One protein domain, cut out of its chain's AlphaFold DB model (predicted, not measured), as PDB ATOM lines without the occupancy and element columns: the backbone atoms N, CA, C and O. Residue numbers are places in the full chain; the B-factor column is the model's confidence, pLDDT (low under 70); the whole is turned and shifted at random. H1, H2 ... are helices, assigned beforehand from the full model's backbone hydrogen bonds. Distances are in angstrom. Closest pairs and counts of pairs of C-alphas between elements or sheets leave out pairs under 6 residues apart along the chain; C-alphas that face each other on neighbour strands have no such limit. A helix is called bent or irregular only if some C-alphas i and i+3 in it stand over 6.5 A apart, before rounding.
ATOM      1  N   MET A   2      -3.321   2.250  40.595       94.19
ATOM      2  CA  MET A   2      -3.596   3.338  41.553       94.19
ATOM      3  C   MET A   2      -2.400   4.264  41.830       94.19
ATOM      4  O   MET A   2      -2.557   5.478  41.767       94.19
ATOM      5  N   ALA A   3      -1.191   3.725  42.032       96.38
ATOM      6  CA  ALA A   3       0.003   4.550  42.254       96.38
ATOM      7  C   ALA A   3       0.298   5.518  41.089       96.38
ATOM      8  O   ALA A   3       0.640   6.673  41.319       96.38
ATOM      9  N   ALA A   4       0.106   5.079  39.839       95.69
ATOM     10  CA  ALA A   4       0.319   5.918  38.659       95.69
ATOM     11  C   ALA A   4      -0.698   7.068  38.573       95.69
ATOM     12  O   ALA A   4      -0.320   8.190  38.254       95.69
ATOM     13  N   VAL A   5      -1.968   6.806  38.909       95.81
ATOM     14  CA  VAL A   5      -3.016   7.840  38.954       95.81
ATOM     15  C   VAL A   5      -2.697   8.887  40.019       95.81
ATOM     16  O   VAL A   5      -2.762  10.079  39.736       95.81
ATOM     17  N   VAL A   6      -2.295   8.456  41.217       97.06
ATOM     18  CA  VAL A   6      -1.939   9.370  42.315       97.06
ATOM     19  C   VAL A   6      -0.755  10.259  41.927       97.06
ATOM     20  O   VAL A   6      -0.819  11.471  42.118       97.06
ATOM     21  N   ILE A   7       0.291   9.684  41.324       97.25
ATOM     22  CA  ILE A   7       1.444  10.453  40.830       97.25
ATOM     23  C   ILE A   7       1.007  11.454  39.753       97.25
ATOM     24  O   ILE A   7       1.377  12.623  39.827       97.25
ATOM     25  N   ALA A   8       0.186  11.034  38.785       96.50
ATOM     26  CA  ALA A   8      -0.300  11.912  37.722       96.50
ATOM     27  C   ALA A   8      -1.113  13.094  38.273       96.50
ATOM     28  O   ALA A   8      -0.879  14.236  37.882       96.50
ATOM     29  N   VAL A   9      -2.024  12.844  39.219       96.00
ATOM     30  CA  VAL A   9      -2.797  13.903  39.888       96.00
ATOM     31  C   VAL A   9      -1.882  14.842  40.670       96.00
ATOM     32  O   VAL A   9      -2.038  16.057  40.565       96.00
ATOM     33  N   GLY A  10      -0.882  14.310  41.381       97.12
ATOM     34  CA  GLY A  10       0.114  15.125  42.078       97.12
ATOM     35  C   GLY A  10       0.862  16.078  41.138       97.12
ATOM     36  O   GLY A  10       0.979  17.269  41.428       97.12
ATOM     37  N   VAL A  11       1.295  15.586  39.973       96.50
ATOM     38  CA  VAL A  11       1.947  16.408  38.938       96.50
ATOM     39  C   VAL A  11       0.991  17.465  38.377       96.50
ATOM     40  O   VAL A  11       1.386  18.622  38.226       96.50
ATOM     41  N   MET A  12      -0.270  17.110  38.111       96.31
ATOM     42  CA  MET A  12      -1.277  18.066  37.634       96.31
ATOM     43  C   MET A  12      -1.516  19.193  38.643       96.31
ATOM     44  O   MET A  12      -1.525  20.358  38.254       96.31
ATOM     45  N   MET A  13      -1.655  18.873  39.933       95.69
ATOM     46  CA  MET A  13      -1.834  19.878  40.986       95.69
ATOM     47  C   MET A  13      -0.621  20.802  41.112       95.69
ATOM     48  O   MET A  13      -0.787  22.012  41.256       95.69
ATOM     49  N   PHE A  14       0.593  20.255  41.009       96.56
ATOM     50  CA  PHE A  14       1.820  21.050  41.024       96.56
ATOM     51  C   PHE A  14       1.894  22.021  39.833       96.56
ATOM     52  O   PHE A  14       2.236  23.192  39.999       96.56
ATOM     53  N   ALA A  15       1.525  21.564  38.634       95.44
ATOM     54  CA  ALA A  15       1.545  22.378  37.421       95.44
ATOM     55  C   ALA A  15       0.366  23.367  37.315       95.44
ATOM     56  O   ALA A  15       0.470  24.362  36.593       95.44
ATOM     57  N   ALA A  16      -0.736  23.130  38.037       94.00
ATOM     58  CA  ALA A  16      -1.986  23.879  37.904       94.00
ATOM     59  C   ALA A  16      -1.802  25.394  38.054       94.00
ATOM     60  O   ALA A  16      -2.371  26.153  37.274       94.00
ATOM     61  N   ARG A  17      -0.968  25.843  39.004       93.69
ATOM     62  CA  ARG A  17      -0.717  27.277  39.212       93.69
ATOM     63  C   ARG A  17      -0.028  27.922  38.009       93.69
ATOM     64  O   ARG A  17      -0.497  28.934  37.509       93.69
ATOM     65  N   SER A  18       1.041  27.303  37.505       93.38
ATOM     66  CA  SER A  18       1.775  27.823  36.342       93.38
ATOM     67  C   SER A  18       0.922  27.821  35.075       93.38
ATOM     68  O   SER A  18       1.034  28.735  34.260       93.38
ATOM     69  N   ILE A  19       0.090  26.792  34.893       92.12
ATOM     70  CA  ILE A  19      -0.826  26.708  33.753       92.12
ATOM     71  C   ILE A  19      -1.914  27.781  33.883       92.12
ATOM     72  O   ILE A  19      -2.199  28.470  32.908       92.12
ATOM     73  N   GLY A  20      -2.472  27.972  35.080       92.44
ATOM     74  CA  GLY A  20      -3.472  29.004  35.362       92.44
ATOM     75  C   GLY A  20      -2.969  30.411  35.047       92.44
ATOM     76  O   GLY A  20      -3.603  31.121  34.269       92.44
ATOM     77  N   ASP A  21      -1.784  30.770  35.552       94.06
ATOM     78  CA  ASP A  21      -1.172  32.082  35.303       94.06
ATOM     79  C   ASP A  21      -0.921  32.325  33.799       94.06
ATOM     80  O   ASP A  21      -1.071  33.444  33.307       94.06
ATOM     81  N   PHE A  22      -0.549  31.285  33.043       89.75
ATOM     82  CA  PHE A  22      -0.369  31.369  31.589       89.75
ATOM     83  C   PHE A  22      -1.693  31.611  30.859       89.75
ATOM     84  O   PHE A  22      -1.780  32.476  29.987       89.75
ATOM     85  N   VAL A  23      -2.732  30.868  31.238       92.00
ATOM     86  CA  VAL A  23      -4.073  30.989  30.661       92.00
ATOM     87  C   VAL A  23      -4.676  32.368  30.951       92.00
ATOM     88  O   VAL A  23      -5.320  32.951  30.084       92.00
ATOM     89  N   GLU A  24      -4.437  32.929  32.136       92.06
ATOM     90  CA  GLU A  24      -4.947  34.252  32.513       92.06
ATOM     91  C   GLU A  24      -4.258  35.398  31.760       92.06
ATOM     92  O   GLU A  24      -4.910  36.367  31.370       92.06
ATOM     93  N   ARG A  25      -2.959  35.261  31.460       91.00
ATOM     94  CA  ARG A  25      -2.200  36.230  30.648       91.00
ATOM     95  C   ARG A  25      -2.574  36.215  29.164       91.00
ATOM     96  O   ARG A  25      -2.303  37.194  28.467       91.00
ATOM     97  N   HIS A  26      -3.177  35.133  28.671       90.75
ATOM     98  CA  HIS A  26      -3.516  34.951  27.258       90.75
ATOM     99  C   HIS A  26      -5.017  34.654  27.079       90.75
ATOM    100  O   HIS A  26      -5.419  33.489  27.048       90.75
ATOM    101  N   PRO A  27      -5.867  35.690  26.903       89.56
ATOM    102  CA  PRO A  27      -7.323  35.535  26.827       89.56
ATOM    103  C   PRO A  27      -7.806  34.537  25.765       89.56
ATOM    104  O   PRO A  27      -8.776  33.813  25.981       89.56
ATOM    105  N   SER A  28      -7.119  34.461  24.627       91.69
ATOM    106  CA  SER A  28      -7.411  33.513  23.550       91.69
ATOM    107  C   SER A  28      -7.124  32.058  23.947       91.69
ATOM    108  O   SER A  28      -7.942  31.180  23.675       91.69
ATOM    109  N   VAL A  29      -6.053  31.804  24.708       92.75
ATOM    110  CA  VAL A  29      -5.761  30.483  25.294       92.75
ATOM    111  C   VAL A  29      -6.831  30.088  26.319       92.75
ATOM    112  O   VAL A  29      -7.259  28.935  26.343       92.75
ATOM    113  N   LYS A  30      -7.319  31.034  27.134       93.12
ATOM    114  CA  LYS A  30      -8.433  30.796  28.073       93.12
ATOM    115  C   LYS A  30      -9.700  30.352  27.363       93.12
ATOM    116  O   LYS A  30     -10.319  29.373  27.777       93.12
ATOM    117  N   MET A  31     -10.060  31.039  26.284       94.19
ATOM    118  CA  MET A  31     -11.202  30.655  25.458       94.19
ATOM    119  C   MET A  31     -11.006  29.256  24.865       94.19
ATOM    120  O   MET A  31     -11.916  28.435  24.953       94.19
ATOM    121  N   LEU A  32      -9.807  28.947  24.357       94.44
ATOM    122  CA  LEU A  32      -9.497  27.628  23.806       94.44
ATOM    123  C   LEU A  32      -9.661  26.504  24.840       94.44
ATOM    124  O   LEU A  32     -10.268  25.474  24.546       94.44
ATOM    125  N   ALA A  33      -9.167  26.711  26.064       92.88
ATOM    126  CA  ALA A  33      -9.291  25.742  27.148       92.88
ATOM    127  C   ALA A  33     -10.760  25.473  27.522       92.88
ATOM    128  O   ALA A  33     -11.158  24.317  27.668       92.88
ATOM    129  N   LEU A  34     -11.582  26.526  27.625       95.19
ATOM    130  CA  LEU A  34     -13.020  26.396  27.885       95.19
ATOM    131  C   LEU A  34     -13.733  25.644  26.754       95.19
ATOM    132  O   LEU A  34     -14.561  24.773  27.020       95.19
ATOM    133  N   SER A  35     -13.385  25.924  25.496       94.44
ATOM    134  CA  SER A  35     -13.938  25.210  24.343       94.44
ATOM    135  C   SER A  35     -13.567  23.727  24.337       94.44
ATOM    136  O   SER A  35     -14.435  22.898  24.068       94.44
ATOM    137  N   PHE A  36     -12.326  23.359  24.673       94.00
ATOM    138  CA  PHE A  36     -11.953  21.946  24.804       94.00
ATOM    139  C   PHE A  36     -12.663  21.254  25.960       94.00
ATOM    140  O   PHE A  36     -13.057  20.103  25.806       94.00
ATOM    141  N   LEU A  37     -12.878  21.941  27.086       94.75
ATOM    142  CA  LEU A  37     -13.648  21.390  28.199       94.75
ATOM    143  C   LEU A  37     -15.077  21.044  27.756       94.75
ATOM    144  O   LEU A  37     -15.558  19.951  28.047       94.75
ATOM    145  N   ILE A  38     -15.723  21.930  26.991       96.00
ATOM    146  CA  ILE A  38     -17.053  21.679  26.418       96.00
ATOM    147  C   ILE A  38     -17.010  20.528  25.406       96.00
ATOM    148  O   ILE A  38     -17.848  19.634  25.477       96.00
ATOM    149  N   LEU A  39     -16.035  20.524  24.488       94.44
ATOM    150  CA  LEU A  39     -15.883  19.472  23.480       94.44
ATOM    151  C   LEU A  39     -15.727  18.095  24.137       94.44
ATOM    152  O   LEU A  39     -16.457  17.175  23.785       94.44
ATOM    153  N   VAL A  40     -14.818  17.967  25.106       93.44
ATOM    154  CA  VAL A  40     -14.572  16.711  25.828       93.44
ATOM    155  C   VAL A  40     -15.792  16.310  26.658       93.44
ATOM    156  O   VAL A  40     -16.176  15.145  26.662       93.44
ATOM    157  N   GLY A  41     -16.454  17.263  27.320       95.06
ATOM    158  CA  GLY A  41     -17.703  16.998  28.033       95.06
ATOM    159  C   GLY A  41     -18.789  16.438  27.110       95.06
ATOM    160  O   GLY A  41     -19.414  15.429  27.426       95.06
ATOM    161  N   PHE A  42     -18.966  17.038  25.934       95.19
ATOM    162  CA  PHE A  42     -19.920  16.566  24.932       95.19
ATOM    163  C   PHE A  42     -19.551  15.185  24.382       95.19
ATOM    164  O   PHE A  42     -20.421  14.327  24.239       95.19
ATOM    165  N   THR A  43     -18.268  14.931  24.118       93.56
ATOM    166  CA  THR A  43     -17.829  13.625  23.609       93.56
ATOM    167  C   THR A  43     -18.056  12.523  24.635       93.56
ATOM    168  O   THR A  43     -18.472  11.438  24.255       93.56
ATOM    169  N   LEU A  44     -17.869  12.809  25.928       94.62
ATOM    170  CA  LEU A  44     -18.175  11.860  27.003       94.62
ATOM    171  C   LEU A  44     -19.673  11.550  27.093       94.62
ATOM    172  O   LEU A  44     -20.046  10.406  27.344       94.62
ATOM    173  N   ILE A  45     -20.536  12.546  26.865       95.75
ATOM    174  CA  ILE A  45     -21.988  12.330  26.799       95.75
ATOM    175  C   ILE A  45     -22.314  11.392  25.634       95.75
ATOM    176  O   ILE A  45     -23.011  10.405  25.840       95.75
ATOM    177  N   LEU A  46     -21.781  11.651  24.436       95.12
ATOM    178  CA  LEU A  46     -21.997  10.791  23.266       95.12
ATOM    179  C   LEU A  46     -21.493   9.361  23.485       95.12
ATOM    180  O   LEU A  46     -22.228   8.414  23.209       95.12
ATOM    181  N   GLU A  47     -20.284   9.205  24.028       92.25
ATOM    182  CA  GLU A  47     -19.729   7.892  24.368       92.25
ATOM    183  C   GLU A  47     -20.601   7.163  25.405       92.25
ATOM    184  O   GLU A  47     -20.756   5.948  25.321       92.25
ATOM    185  N   SER A  48     -21.243   7.890  26.328       93.62
ATOM    186  CA  SER A  48     -22.201   7.310  27.286       93.62
ATOM    187  C   SER A  48     -23.491   6.796  26.628       93.62
ATOM    188  O   SER A  48     -24.176   5.965  27.217       93.62
ATOM    189  N   PHE A  49     -23.827   7.270  25.424       95.88
ATOM    190  CA  PHE A  49     -24.944   6.788  24.600       95.88
ATOM    191  C   PHE A  49     -24.497   5.759  23.540       95.88
ATOM    192  O   PHE A  49     -25.186   5.581  22.536       95.88
ATOM    193  N   ASP A  50     -23.334   5.118  23.718       91.31
ATOM    194  CA  ASP A  50     -22.707   4.186  22.762       91.31
ATOM    195  C   ASP A  50     -22.368   4.803  21.384       91.31
ATOM    196  O   ASP A  50     -21.980   4.105  20.437       91.31
ATOM    197  N   ILE A  51     -22.427   6.134  21.254       91.50
ATOM    198  CA  ILE A  51     -22.009   6.849  20.045       91.50
ATOM    199  C   ILE A  51     -20.499   7.061  20.108       91.50
ATOM    200  O   ILE A  51     -19.982   7.942  20.794       91.50
ATOM    201  N   HIS A  52     -19.777   6.249  19.342       86.44
ATOM    202  CA  HIS A  52     -18.324   6.280  19.306       86.44
ATOM    203  C   HIS A  52     -17.827   7.447  18.449       86.44
ATOM    204  O   HIS A  52     -17.878   7.405  17.219       86.44
ATOM    205  N   VAL A  53     -17.297   8.482  19.101       86.38
ATOM    206  CA  VAL A  53     -16.592   9.573  18.422       86.38
ATOM    207  C   VAL A  53     -15.142   9.144  18.185       86.38
ATOM    208  O   VAL A  53     -14.422   8.864  19.147       86.38
ATOM    209  N   PRO A  54     -14.650   9.100  16.933       91.81
ATOM    210  CA  PRO A  54     -13.264   8.725  16.694       91.81
ATOM    211  C   PRO A  54     -12.319   9.751  17.326       91.81
ATOM    212  O   PRO A  54     -12.252  10.909  16.911       91.81
ATOM    213  N   LYS A  55     -11.552   9.305  18.326       88.31
ATOM    214  CA  LYS A  55     -10.660  10.147  19.145       88.31
ATOM    215  C   LYS A  55      -9.647  10.940  18.314       88.31
ATOM    216  O   LYS A  55      -9.263  12.039  18.700       88.31
ATOM    217  N   GLY A  56      -9.279  10.419  17.140       92.62
ATOM    218  CA  GLY A  56      -8.417  11.104  16.178       92.62
ATOM    219  C   GLY A  56      -8.938  12.481  15.761       92.62
ATOM    220  O   GLY A  56      -8.138  13.403  15.637       92.62
ATOM    221  N   TYR A  57     -10.257  12.667  15.632       91.38
ATOM    222  CA  TYR A  57     -10.831  13.979  15.311       91.38
ATOM    223  C   TYR A  57     -10.623  14.987  16.440       91.38
ATOM    224  O   TYR A  57     -10.241  16.126  16.183       91.38
ATOM    225  N   ILE A  58     -10.812  14.560  17.692       91.56
ATOM    226  CA  ILE A  58     -10.606  15.411  18.872       91.56
ATOM    227  C   ILE A  58      -9.123  15.771  18.996       91.56
ATOM    228  O   ILE A  58      -8.780  16.931  19.206       91.56
ATOM    229  N   TYR A  59      -8.228  14.796  18.822       92.88
ATOM    230  CA  TYR A  59      -6.783  15.022  18.894       92.88
ATOM    231  C   TYR A  59      -6.288  15.947  17.783       92.88
ATOM    232  O   TYR A  59      -5.500  16.854  18.048       92.88
ATOM    233  N   PHE A  60      -6.793  15.772  16.559       94.88
ATOM    234  CA  PHE A  60      -6.482  16.658  15.445       94.88
ATOM    235  C   PHE A  60      -6.988  18.081  15.699       94.88
ATOM    236  O   PHE A  60      -6.230  19.032  15.516       94.88
ATOM    237  N   ALA A  61      -8.225  18.231  16.183       92.38
ATOM    238  CA  ALA A  61      -8.778  19.531  16.551       92.38
ATOM    239  C   ALA A  61      -7.935  20.210  17.641       92.38
ATOM    240  O   ALA A  61      -7.580  21.377  17.493       92.38
ATOM    241  N   MET A  62      -7.540  19.472  18.686       93.69
ATOM    242  CA  MET A  62      -6.684  20.005  19.748       93.69
ATOM    243  C   MET A  62      -5.331  20.488  19.224       93.69
ATOM    244  O   MET A  62      -4.918  21.610  19.519       93.69
ATOM    245  N   PHE A  63      -4.663  19.671  18.407       95.31
ATOM    246  CA  PHE A  63      -3.376  20.022  17.814       95.31
ATOM    247  C   PHE A  63      -3.478  21.239  16.888       95.31
ATOM    248  O   PHE A  63      -2.703  22.188  17.023       95.31
ATOM    249  N   PHE A  64      -4.449  21.237  15.972       94.81
ATOM    250  CA  PHE A  64      -4.646  22.320  15.014       94.81
ATOM    251  C   PHE A  64      -4.933  23.648  15.718       94.81
ATOM    252  O   PHE A  64      -4.304  24.661  15.420       94.81
ATOM    253  N   SER A  65      -5.825  23.641  16.705       92.06
ATOM    254  CA  SER A  65      -6.139  24.822  17.501       92.06
ATOM    255  C   SER A  65      -4.932  25.373  18.260       92.06
ATOM    256  O   SER A  65      -4.726  26.583  18.256       92.06
ATOM    257  N   ILE A  66      -4.103  24.517  18.871       92.69
ATOM    258  CA  ILE A  66      -2.865  24.954  19.536       92.69
ATOM    259  C   ILE A  66      -1.880  25.549  18.522       92.69
ATOM    260  O   ILE A  66      -1.248  26.566  18.809       92.69
ATOM    261  N   ALA A  67      -1.753  24.955  17.332       94.69
ATOM    262  CA  ALA A  67      -0.892  25.479  16.273       94.69
ATOM    263  C   ALA A  67      -1.349  26.875  15.815       94.69
ATOM    264  O   ALA A  67      -0.542  27.803  15.751       94.69
ATOM    265  N   VAL A  68      -2.650  27.048  15.563       93.50
ATOM    266  CA  VAL A  68      -3.243  28.340  15.188       93.50
ATOM    267  C   VAL A  68      -3.077  29.368  16.306       93.50
ATOM    268  O   VAL A  68      -2.682  30.504  16.046       93.50
ATOM    269  N   GLU A  69      -3.318  28.975  17.553       93.12
ATOM    270  CA  GLU A  69      -3.188  29.867  18.703       93.12
ATOM    271  C   GLU A  69      -1.732  30.291  18.932       93.12
ATOM    272  O   GLU A  69      -1.455  31.458  19.197       93.12
ATOM    273  N   SER A  70      -0.775  29.385  18.718       90.75
ATOM    274  CA  SER A  70       0.656  29.705  18.768       90.75
ATOM    275  C   SER A  70       1.028  30.766  17.728       90.75
ATOM    276  O   SER A  70       1.722  31.733  18.048       90.75
ATOM    277  N   LEU A  71       0.521  30.646  16.494       91.00
ATOM    278  CA  LEU A  71       0.703  31.665  15.454       91.00
ATOM    279  C   LEU A  71       0.044  32.997  15.840       91.00
ATOM    280  O   LEU A  71       0.630  34.061  15.624       91.00
ATOM    281  N   ASN A  72      -1.150  32.951  16.434       90.12
ATOM    282  CA  ASN A  72      -1.866  34.142  16.879       90.12
ATOM    283  C   ASN A  72      -1.104  34.884  17.991       90.12
ATOM    284  O   ASN A  72      -0.938  36.100  17.903       90.12
ATOM    285  N   LEU A  73      -0.554  34.164  18.974       87.25
ATOM    286  CA  LEU A  73       0.291  34.726  20.033       87.25
ATOM    287  C   LEU A  73       1.564  35.377  19.473       87.25
ATOM    288  O   LEU A  73       1.923  36.484  19.880       87.25
ATOM    289  N   ILE A  74       2.225  34.734  18.502       87.38
ATOM    290  CA  ILE A  74       3.407  35.291  17.821       87.38
ATOM    291  C   ILE A  74       3.048  36.585  17.078       87.38
ATOM    292  O   ILE A  74       3.788  37.568  17.156       87.38
ATOM    293  N   ARG A  75       1.905  36.605  16.380       83.88
ATOM    294  CA  ARG A  75       1.413  37.789  15.662       83.88
ATOM    295  C   ARG A  75       1.093  38.937  16.617       83.88
ATOM    296  O   ARG A  75       1.508  40.064  16.358       83.88
ATOM    297  N   ASN A  76       0.396  38.665  17.719       73.56
ATOM    298  CA  ASN A  76      -0.029  39.696  18.669       73.56
ATOM    299  C   ASN A  76       1.160  40.371  19.374       73.56
ATOM    300  O   ASN A  76       1.089  41.540  19.733       73.56
ATOM    301  N   LYS A  77       2.294  39.671  19.499       65.62
ATOM    302  CA  LYS A  77       3.542  40.228  20.041       65.62
ATOM    303  C   LYS A  77       4.201  41.277  19.125       65.62
ATOM    304  O   LYS A  77       5.060  42.021  19.589       65.62
ATOM    305  N   LYS A  78       3.835  41.329  17.835       59.94
ATOM    306  CA  LYS A  78       4.416  42.241  16.830       59.94
ATOM    307  C   LYS A  78       3.667  43.565  16.653       59.94
ATOM    308  O   LYS A  78       4.213  44.439  15.994       59.94
TER     309      LYS A  78
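AT A GLANCE: This is residues 2 to 78 of the 81 residues of the protein "Integral membrane transport protein" of Escherichia coli (UniProt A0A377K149). A helical hairpin, H2 and H3, and a bent helix, H1, make an open V. Residues 2 to 19 of H1 stick out free. The printed part, 77 residues with three named helices in the order H1, H2, H3, is all helix and loose, with a radius of gyration of the C-alphas of 15.4 A and spans of 47 by 30 by 16 A.

IN THESE COORDINATES: Find C-alpha 2 at (-3.596, 3.338, 41.553), where H1 begins, assigned as one helix by its hydrogen bonds. It is bent, with C-alphas 14 and 17 7.0 A apart, into H1a, residues 2 to 14, and H1b, residues 17 to 25. H2, residues 27 to 48, spans 31.9 A; H3, residues 55 to 76, spans 31.4 A to (-0.029, 39.696, 18.669).

HOW THE PARTS SIT: H1b and H2 only just touch, only at the corner, with 3 pairs of C-alphas within 8 A. H2 and H3 touch, opposite ways at a shallow tilt of 6 degrees; their closest C-alphas, Val 29 and Glu 69, are 7.1 A apart. In H1a, H1b, H2 and H3 every O i to N i+4 pair is within hydrogen-bond range.

THE WHOLE: The printed part has no cut and no long link; pLDDT is under 70 at residues 77 to 78.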